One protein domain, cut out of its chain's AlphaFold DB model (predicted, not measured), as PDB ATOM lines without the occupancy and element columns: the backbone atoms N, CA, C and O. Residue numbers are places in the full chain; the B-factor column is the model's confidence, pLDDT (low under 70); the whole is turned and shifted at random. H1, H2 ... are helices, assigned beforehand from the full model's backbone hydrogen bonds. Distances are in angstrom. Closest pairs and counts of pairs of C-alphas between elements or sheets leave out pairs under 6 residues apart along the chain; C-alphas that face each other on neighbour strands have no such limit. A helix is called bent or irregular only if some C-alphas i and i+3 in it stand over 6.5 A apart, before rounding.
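AT A GLANCE: This is residues 241 to 312 of the 460 residues of the protein "DUF4211 domain-containing protein" of Melampsora larici-populina (strain 98AG31 / pathotype 3-4-7) (UniProt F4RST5). H3 and H4 pack on each other at a steep angle, running opposite ways, and H1 sticks out from this pair as a free arm with its residues 241 to 253. The short helix H2 sits at the corner where the chain turns, so that H1 and H3 open from it as a wide V. The printed part has 72 residues with four named helices, H1 to H4 in order along the chain, and no named strand; its class is all helix. The whole is loose, with a radius of gyration of the C-alphas of 14.3 A, and flat, spanning 38 by 33 by 16 A.

IN THESE COORDINATES: H1 covers residues 241 to 256 and is 22.8 A long, beginning at C-alpha 241 (152.530, 149.164, 186.632). H2 covers residues 259 to 263, 6.6 A. H3 covers residues 266 to 284, 27.1 A, beginning at C-alpha 266 (157.874, 122.737, 182.337). H4 covers residues 290 to 312, 29.4 A, ending at C-alpha 312 (143.050, 109.632, 184.745). H4 is irregular, with C-alphas 292 and 295 7.5 A apart, and has a kink of 46 degrees near residue 297.

HOW THE PARTS SIT: H3 and H4 touch, closest at the C-alphas of Asn 271 and Ser 300, 4.6 A apart, with a steep tilt of 57 degrees, opposite ways. H2 and H3 only just touch, with 3 pairs of C-alphas within 8 A, and only at the corner, by residues 268 to 269 of H3 alone; the closest C-alphas, of Phe 261 and Leu 269, are 5.7 A apart. H2 is close to but not clearly touching H1, at the C-alphas of Ala 254 and Gln 262, 7.9 A, and H4, at those of Gln 260 and Val 308, 7.8 A. H1 is apart from H3 and H4. In H1, H2 and H3 every O i to N i+4 pair is within hydrogen-bond range; in H4, 14 of 19 are.

THE WHOLE: The C-alphas farthest apart, of Ala 241 and Gly 310, are 42.4 A apart. The printed part has no cut, and its three links are tight. Residues 283 to 289 stand free. Mean pLDDT of the printed part is 77.6; residues 257 to 266 and 289 to 293 are under 70.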
ATOM      1  N   ALA A 241     153.938 149.508 186.446       82.00
ATOM      2  CA  ALA A 241     152.530 149.164 186.632       82.00
ATOM      3  C   ALA A 241     152.109 148.034 185.683       82.00
ATOM      4  O   ALA A 241     151.421 147.098 186.100       82.00
ATOM      5  N   ASP A 242     152.587 148.059 184.440       84.38
ATOM      6  CA  ASP A 242     152.262 147.027 183.456       84.38
ATOM      7  C   ASP A 242     152.985 145.706 183.735       84.38
ATOM      8  O   ASP A 242     152.367 144.639 183.653       84.38
ATOM      9  N   LYS A 243     154.240 145.742 184.208       84.81
ATOM     10  CA  LYS A 243     154.923 144.546 184.736       84.81
ATOM     11  C   LYS A 243     154.173 143.959 185.932       84.81
ATOM     12  O   LYS A 243     153.978 142.743 185.992       84.81
ATOM     13  N   ALA A 244     153.686 144.790 186.857       85.12
ATOM     14  CA  ALA A 244     152.900 144.322 187.999       85.12
ATOM     15  C   ALA A 244     151.565 143.682 187.566       85.12
ATOM     16  O   ALA A 244     151.192 142.620 188.080       85.12
ATOM     17  N   LYS A 245     150.869 144.269 186.582       87.06
ATOM     18  CA  LYS A 245     149.658 143.685 185.979       87.06
ATOM     19  C   LYS A 245     149.960 142.349 185.296       87.06
ATOM     20  O   LYS A 245     149.258 141.370 185.558       87.06
ATOM     21  N   ALA A 246     151.028 142.263 184.502       82.88
ATOM     22  CA  ALA A 246     151.444 141.029 183.835       82.88
ATOM     23  C   ALA A 246     151.745 139.903 184.840       82.88
ATOM     24  O   ALA A 246     151.271 138.778 184.670       82.88
ATOM     25  N   VAL A 247     152.440 140.210 185.941       87.38
ATOM     26  CA  VAL A 247     152.704 139.252 187.031       87.38
ATOM     27  C   VAL A 247     151.405 138.805 187.711       87.38
ATOM     28  O   VAL A 247     151.239 137.619 188.013       87.38
ATOM     29  N   ARG A 248     150.446 139.716 187.926       86.19
ATOM     30  CA  ARG A 248     149.139 139.384 188.519       86.19
ATOM     31  C   ARG A 248     148.328 138.453 187.618       86.19
ATOM     32  O   ARG A 248     147.816 137.444 188.108       86.19
ATOM     33  N   ILE A 249     148.279 138.736 186.317       83.00
ATOM     34  CA  ILE A 249     147.626 137.889 185.308       83.00
ATOM     35  C   ILE A 249     148.308 136.519 185.253       83.00
ATOM     36  O   ILE A 249     147.637 135.488 185.283       83.00
ATOM     37  N   GLN A 250     149.641 136.479 185.258       80.38
ATOM     38  CA  GLN A 250     150.392 135.225 185.266       80.38
ATOM     39  C   GLN A 250     150.096 134.386 186.517       80.38
ATOM     40  O   GLN A 250     149.943 133.169 186.412       80.38
ATOM     41  N   LYS A 251     149.959 135.014 187.692       83.75
ATOM     42  CA  LYS A 251     149.602 134.330 188.944       83.75
ATOM     43  C   LYS A 251     148.166 133.797 188.926       83.75
ATOM     44  O   LYS A 251     147.933 132.684 189.393       83.75
ATOM     45  N   GLN A 252     147.220 134.547 188.362       83.19
ATOM     46  CA  GLN A 252     145.836 134.092 188.184       83.19
ATOM     47  C   GLN A 252     145.747 132.925 187.193       83.19
ATOM     48  O   GLN A 252     145.102 131.918 187.480       83.19
ATOM     49  N   LEU A 253     146.463 133.006 186.068       72.12
ATOM     50  CA  LEU A 253     146.572 131.904 185.112       72.12
ATOM     51  C   LEU A 253     147.197 130.669 185.761       72.12
ATOM     52  O   LEU A 253     146.683 129.568 185.588       72.12
ATOM     53  N   ALA A 254     148.263 130.844 186.547       72.62
ATOM     54  CA  ALA A 254     148.880 129.756 187.296       72.62
ATOM     55  C   ALA A 254     147.877 129.090 188.246       72.62
ATOM     56  O   ALA A 254     147.801 127.867 188.249       72.62
ATOM     57  N   ALA A 255     147.070 129.861 188.981       79.81
ATOM     58  CA  ALA A 255     146.062 129.327 189.901       79.81
ATOM     59  C   ALA A 255     144.962 128.507 189.200       79.81
ATOM     60  O   ALA A 255     144.498 127.513 189.757       79.81
ATOM     61  N   ASN A 256     144.586 128.887 187.976       72.81
ATOM     62  CA  ASN A 256     143.525 128.225 187.211       72.81
ATOM     63  C   ASN A 256     144.009 127.007 186.402       72.81
ATOM     64  O   ASN A 256     143.194 126.213 185.929       72.81
ATOM     65  N   ILE A 257     145.323 126.831 186.229       65.94
ATOM     66  CA  ILE A 257     145.887 125.648 185.571       65.94
ATOM     67  C   ILE A 257     145.695 124.424 186.485       65.94
ATOM     68  O   ILE A 257     146.102 124.474 187.649       65.94
ATOM     69  N   PRO A 258     145.142 123.294 185.994       68.75
ATOM     70  CA  PRO A 258     144.977 122.095 186.810       68.75
ATOM     71  C   PRO A 258     146.308 121.659 187.435       68.75
ATOM     72  O   PRO A 258     147.312 121.537 186.736       68.75
ATOM     73  N   THR A 259     146.303 121.368 188.739       65.88
ATOM     74  CA  THR A 259     147.505 121.072 189.551       65.88
ATOM     75  C   THR A 259     148.413 119.990 188.963       65.88
ATOM     76  O   THR A 259     149.622 120.000 189.175       65.88
ATOM     77  N   GLN A 260     147.863 119.084 188.156       57.44
ATOM     78  CA  GLN A 260     148.625 118.045 187.462       57.44
ATOM     79  C   GLN A 260     149.624 118.586 186.429       57.44
ATOM     80  O   GLN A 260     150.654 117.958 186.222       57.44
ATOM     81  N   PHE A 261     149.361 119.753 185.835       54.22
ATOM     82  CA  PHE A 261     150.293 120.438 184.931       54.22
ATOM     83  C   PHE A 261     151.286 121.345 185.667       54.22
ATOM     84  O   PHE A 261     152.246 121.815 185.068       54.22
ATOM     85  N   GLN A 262     151.051 121.630 186.952       59.06
ATOM     86  CA  GLN A 262     151.931 122.489 187.748       59.06
ATOM     87  C   GLN A 262     153.110 121.714 188.347       59.06
ATOM     88  O   GLN A 262     154.161 122.298 188.591       59.06
ATOM     89  N   MET A 263     152.934 120.418 188.633       51.16
ATOM     90  CA  MET A 263     153.901 119.658 189.436       51.16
ATOM     91  C   MET A 263     154.935 118.880 188.618       51.16
ATOM     92  O   MET A 263     156.014 118.606 189.136       51.16
ATOM     93  N   ASN A 264     154.637 118.545 187.360       49.84
ATOM     94  CA  ASN A 264     155.485 117.687 186.541       49.84
ATOM     95  C   ASN A 264     155.802 118.388 185.214       49.84
ATOM     96  O   ASN A 264     154.922 118.558 184.385       49.84
ATOM     97  N   ASN A 265     157.072 118.756 185.039       54.19
ATOM     98  CA  ASN A 265     157.714 119.174 183.788       54.19
ATOM     99  C   ASN A 265     157.196 120.485 183.164       54.19
ATOM    100  O   ASN A 265     156.092 120.567 182.634       54.19
ATOM    101  N   LEU A 266     158.068 121.500 183.118       57.62
ATOM    102  CA  LEU A 266     157.874 122.737 182.337       57.62
ATOM    103  C   LEU A 266     157.436 122.457 180.880       57.62
ATOM    104  O   LEU A 266     156.692 123.246 180.295       57.62
ATOM    105  N   ASP A 267     157.818 121.295 180.342       74.94
ATOM    106  CA  ASP A 267     157.395 120.784 179.038       74.94
ATOM    107  C   ASP A 267     155.877 120.559 178.921       74.94
ATOM    108  O   ASP A 267     155.302 120.872 177.880       74.94
ATOM    109  N   ASP A 268     155.194 120.041 179.947       79.00
ATOM    110  CA  ASP A 268     153.775 119.659 179.847       79.00
ATOM    111  C   ASP A 268     152.860 120.882 179.836       79.00
ATOM    112  O   ASP A 268     151.886 120.929 179.080       79.00
ATOM    113  N   LEU A 269     153.215 121.924 180.594       80.06
ATOM    114  CA  LEU A 269     152.521 123.206 180.530       80.06
ATOM    115  C   LEU A 269     152.738 123.899 179.176       80.06
ATOM    116  O   LEU A 269     151.804 124.491 178.631       80.06
ATOM    117  N   GLY A 270     153.950 123.821 178.619       85.56
ATOM    118  CA  GLY A 270     154.248 124.322 177.275       85.56
ATOM    119  C   GLY A 270     153.424 123.604 176.203       85.56
ATOM    120  O   GLY A 270     152.757 124.254 175.397       85.56
ATOM    121  N   ASN A 271     153.389 122.270 176.262       85.19
ATOM    122  CA  ASN A 271     152.552 121.441 175.397       85.19
ATOM    123  C   ASN A 271     151.073 121.819 175.539       85.19
ATOM    124  O   ASN A 271     150.386 121.992 174.532       85.19
ATOM    125  N   PHE A 272     150.579 121.984 176.771       84.06
ATOM    126  CA  PHE A 272     149.188 122.353 177.037       84.06
ATOM    127  C   PHE A 272     148.831 123.707 176.426       84.06
ATOM    128  O   PHE A 272     147.856 123.808 175.684       84.06
ATOM    129  N   LYS A 273     149.667 124.728 176.645       86.50
ATOM    130  CA  LYS A 273     149.503 126.046 176.016       86.50
ATOM    131  C   LYS A 273     149.501 125.948 174.491       86.50
ATOM    132  O   LYS A 273     148.694 126.621 173.852       86.50
ATOM    133  N   LEU A 274     150.360 125.107 173.906       85.94
ATOM    134  CA  LEU A 274     150.399 124.893 172.458       85.94
ATOM    135  C   LEU A 274     149.091 124.277 171.943       85.94
ATOM    136  O   LEU A 274     148.542 124.759 170.953       85.94
ATOM    137  N   VAL A 275     148.564 123.259 172.632       86.12
ATOM    138  CA  VAL A 275     147.288 122.620 172.283       86.12
ATOM    139  C   VAL A 275     146.119 123.590 172.431       86.12
ATOM    140  O   VAL A 275     145.323 123.708 171.505       86.12
ATOM    141  N   CYS A 276     146.039 124.354 173.523       86.06
ATOM    142  CA  CYS A 276     145.007 125.378 173.695       86.06
ATOM    143  C   CYS A 276     145.084 126.459 172.614       86.06
ATOM    144  O   CYS A 276     144.069 126.780 172.005       86.06
ATOM    145  N   ARG A 277     146.282 126.983 172.324       86.06
ATOM    146  CA  ARG A 277     146.484 127.977 171.259       86.06
ATOM    147  C   ARG A 277     146.023 127.439 169.910       86.06
ATOM    148  O   ARG A 277     145.404 128.162 169.140       86.06
ATOM    149  N   TYR A 278     146.303 126.172 169.632       83.94
ATOM    150  CA  TYR A 278     145.856 125.522 168.411       83.94
ATOM    151  C   TYR A 278     144.332 125.366 168.350       83.94
ATOM    152  O   TYR A 278     143.734 125.695 167.328       83.94
ATOM    153  N   LEU A 279     143.696 124.912 169.436       83.25
ATOM    154  CA  LEU A 279     142.239 124.789 169.514       83.25
ATOM    155  C   LEU A 279     141.554 126.152 169.338       83.25
ATOM    156  O   LEU A 279     140.623 126.259 168.548       83.25
ATOM    157  N   LEU A 280     142.058 127.198 169.999       86.50
ATOM    158  CA  LEU A 280     141.554 128.567 169.849       86.50
ATOM    159  C   LEU A 280     141.720 129.068 168.413       86.50
ATOM    160  O   LEU A 280     140.759 129.543 167.818       86.50
ATOM    161  N   ASN A 281     142.899 128.897 167.812       83.44
ATOM    162  CA  ASN A 281     143.127 129.282 166.418       83.44
ATOM    163  C   ASN A 281     142.197 128.539 165.453       83.44
ATOM    164  O   ASN A 281     141.756 129.125 164.475       83.44
ATOM    165  N   ARG A 282     141.865 127.270 165.718       79.62
ATOM    166  CA  ARG A 282     140.900 126.523 164.903       79.62
ATOM    167  C   ARG A 282     139.477 127.068 165.036       79.62
ATOM    168  O   ARG A 282     138.742 127.042 164.054       79.62
ATOM    169  N   ILE A 283     139.097 127.535 166.226       81.31
ATOM    170  CA  ILE A 283     137.783 128.139 166.482       81.31
ATOM    171  C   ILE A 283     137.681 129.511 165.803       81.31
ATOM    172  O   ILE A 283     136.688 129.778 165.134       81.31
ATOM    173  N   PHE A 284     138.701 130.363 165.945       85.75
ATOM    174  CA  PHE A 284     138.662 131.744 165.450       85.75
ATOM    175  C   PHE A 284     139.091 131.903 163.986       85.75
ATOM    176  O   PHE A 284     138.580 132.775 163.293       85.75
ATOM    177  N   LEU A 285     140.031 131.086 163.507       85.88
ATOM    178  CA  LEU A 285     140.668 131.227 162.192       85.88
ATOM    179  C   LEU A 285     140.675 129.893 161.423       85.88
ATOM    180  O   LEU A 285     141.749 129.386 161.074       85.88
ATOM    181  N   PRO A 286     139.498 129.313 161.112       79.69
ATOM    182  CA  PRO A 286     139.407 128.007 160.454       79.69
ATOM    183  C   PRO A 286     140.098 127.974 159.080       79.69
ATOM    184  O   PRO A 286     140.629 126.935 158.696       79.69
ATOM    185  N   HIS A 287     140.152 129.116 158.384       79.88
ATOM    186  CA  HIS A 287     140.734 129.251 157.044       79.88
ATOM    187  C   HIS A 287     142.265 129.289 157.017       79.88
ATOM    188  O   HIS A 287     142.868 129.140 155.958       79.88
ATOM    189  N   THR A 288     142.917 129.523 158.159       79.69
ATOM    190  CA  THR A 288     144.381 129.582 158.188       79.69
ATOM    191  C   THR A 288     144.977 128.181 158.142       79.69
ATOM    192  O   THR A 288     144.550 127.276 158.851       79.69
ATOM    193  N   ASN A 289     146.014 128.002 157.325       68.06
ATOM    194  CA  ASN A 289     146.669 126.714 157.080       68.06
ATOM    195  C   ASN A 289     147.604 126.318 158.237       68.06
ATOM    196  O   ASN A 289     148.808 126.095 158.064       68.06
ATOM    197  N   TRP A 290     147.059 126.242 159.454       67.81
ATOM    198  CA  TRP A 290     147.786 125.910 160.682       67.81
ATOM    199  C   TRP A 290     148.328 124.477 160.694       67.81
ATOM    200  O   TRP A 290     149.171 124.150 161.532       67.81
ATOM    201  N   TRP A 291     147.937 123.639 159.726       60.94
ATOM    202  CA  TRP A 291     148.456 122.281 159.566       60.94
ATOM    203  C   TRP A 291     149.972 122.225 159.361       60.94
ATOM    204  O   TRP A 291     150.588 121.211 159.672       60.94
ATOM    205  N   LYS A 292     150.614 123.313 158.908       65.88
ATOM    206  CA  LYS A 292     152.085 123.383 158.847       65.88
ATOM    207  C   LYS A 292     152.735 123.240 160.233       65.88
ATOM    208  O   LYS A 292     153.856 122.761 160.333       65.88
ATOM    209  N   ARG A 293     152.016 123.591 161.309       63.44
ATOM    210  CA  ARG A 293     152.404 123.349 162.712       63.44
ATOM    211  C   ARG A 293     151.748 122.094 163.311       63.44
ATOM    212  O   ARG A 293     151.852 121.870 164.517       63.44
ATOM    213  N   ALA A 294     151.084 121.262 162.500       73.06
ATOM    214  CA  ALA A 294     150.378 120.076 162.983       73.06
ATOM    215  C   ALA A 294     151.310 119.042 163.619       73.06
ATOM    216  O   ALA A 294     150.858 118.317 164.495       73.06
ATOM    217  N   SER A 295     152.583 118.954 163.221       79.56
ATOM    218  CA  SER A 295     153.528 117.995 163.814       79.56
ATOM    219  C   SER A 295     153.801 118.305 165.288       79.56
ATOM    220  O   SER A 295     153.604 117.436 166.136       79.56
ATOM    221  N   ALA A 296     154.154 119.556 165.601       80.25
ATOM    222  CA  ALA A 296     154.362 120.021 166.972       80.25
ATOM    223  C   ALA A 296     153.081 119.877 167.802       80.25
ATOM    224  O   ALA A 296     153.112 119.342 168.904       80.25
ATOM    225  N   TYR A 297     151.931 120.255 167.235       83.31
ATOM    226  CA  TYR A 297     150.643 120.063 167.894       83.31
ATOM    227  C   TYR A 297     150.332 118.585 168.171       83.31
ATOM    228  O   TYR A 297     149.967 118.251 169.292       83.31
ATOM    229  N   ARG A 298     150.496 117.689 167.189       82.19
ATOM    230  CA  ARG A 298     150.256 116.246 167.352       82.19
ATOM    231  C   ARG A 298     151.159 115.658 168.428       82.19
ATOM    232  O   ARG A 298     150.686 114.869 169.237       82.19
ATOM    233  N   GLN A 299     152.426 116.065 168.471       85.69
ATOM    234  CA  GLN A 299     153.367 115.613 169.491       85.69
ATOM    235  C   GLN A 299     152.982 116.130 170.884       85.69
ATOM    236  O   GLN A 299     152.923 115.347 171.831       85.69
ATOM    237  N   SER A 300     152.672 117.424 171.008       86.56
ATOM    238  CA  SER A 300     152.216 118.023 172.264       86.56
ATOM    239  C   SER A 300     150.900 117.416 172.737       86.56
ATOM    240  O   SER A 300     150.761 117.104 173.916       86.56
ATOM    241  N   TYR A 301     149.959 117.174 171.825       84.25
ATOM    242  CA  TYR A 301     148.714 116.490 172.137       84.25
ATOM    243  C   TYR A 301     148.960 115.055 172.584       84.25
ATOM    244  O   TYR A 301     148.437 114.662 173.616       84.25
ATOM    245  N   ALA A 302     149.767 114.276 171.860       85.69
ATOM    246  CA  ALA A 302     150.079 112.901 172.243       85.69
ATOM    247  C   ALA A 302     150.709 112.847 173.642       85.69
ATOM    248  O   ALA A 302     150.339 111.994 174.450       85.69
ATOM    249  N   ARG A 303     151.594 113.803 173.964       86.62
ATOM    250  CA  ARG A 303     152.146 113.966 175.316       86.62
ATOM    251  C   ARG A 303     151.066 114.280 176.349       86.62
ATOM    252  O   ARG A 303     150.990 113.569 177.344       86.62
ATOM    253  N   ILE A 304     150.199 115.266 176.116       84.06
ATOM    254  CA  ILE A 304     149.121 115.623 177.060       84.06
ATOM    255  C   ILE A 304     148.110 114.492 177.208       84.06
ATOM    256  O   ILE A 304     147.692 114.192 178.318       84.06
ATOM    257  N   SER A 305     147.713 113.847 176.116       82.12
ATOM    258  CA  SER A 305     146.799 112.708 176.135       82.12
ATOM    259  C   SER A 305     147.406 111.569 176.961       82.12
ATOM    260  O   SER A 305     146.781 111.063 177.891       82.12
ATOM    261  N   THR A 306     148.687 111.259 176.754       85.00
ATOM    262  CA  THR A 306     149.387 110.236 177.546       85.00
ATOM    263  C   THR A 306     149.569 110.651 179.009       85.00
ATOM    264  O   THR A 306     149.467 109.806 179.890       85.00
ATOM    265  N   ALA A 307     149.820 111.931 179.295       83.00
ATOM    266  CA  ALA A 307     150.074 112.427 180.649       83.00
ATOM    267  C   ALA A 307     148.791 112.630 181.473       83.00
ATOM    268  O   ALA A 307     148.769 112.372 182.675       83.00
ATOM    269  N   VAL A 308     147.713 113.088 180.838       75.94
ATOM    270  CA  VAL A 308     146.475 113.513 181.504       75.94
ATOM    271  C   VAL A 308     145.388 112.475 181.329       75.94
ATOM    272  O   VAL A 308     144.761 112.075 182.307       75.94
ATOM    273  N   ILE A 309     145.151 112.041 180.094       73.75
ATOM    274  CA  ILE A 309     144.008 111.196 179.758       73.75
ATOM    275  C   ILE A 309     144.297 109.751 180.169       73.75
ATOM    276  O   ILE A 309     143.494 109.159 180.887       73.75
ATOM    277  N   GLY A 310     145.471 109.214 179.824       77.38
ATOM    278  CA  GLY A 310     145.844 107.832 180.146       77.38
ATOM    279  C   GLY A 310     145.735 107.503 181.648       77.38
ATOM    280  O   GLY A 310     144.946 106.630 182.029       77.38
ATOM    281  N   PRO A 311     146.457 108.219 182.532       75.69
ATOM    282  CA  PRO A 311     146.422 107.961 183.965       75.69
ATOM    283  C   PRO A 311     145.052 108.234 184.576       75.69
ATOM    284  O   PRO A 311     144.593 107.453 185.406       75.69
ATOM    285  N   ARG A 312     144.362 109.311 184.170       75.81
ATOM    286  CA  ARG A 312     143.050 109.632 184.745       75.81
ATOM    287  C   ARG A 312     141.997 108.617 184.345       75.81
ATOM    288  O   ARG A 312     141.301 108.134 185.229       75.81
TER     289      ARG A 312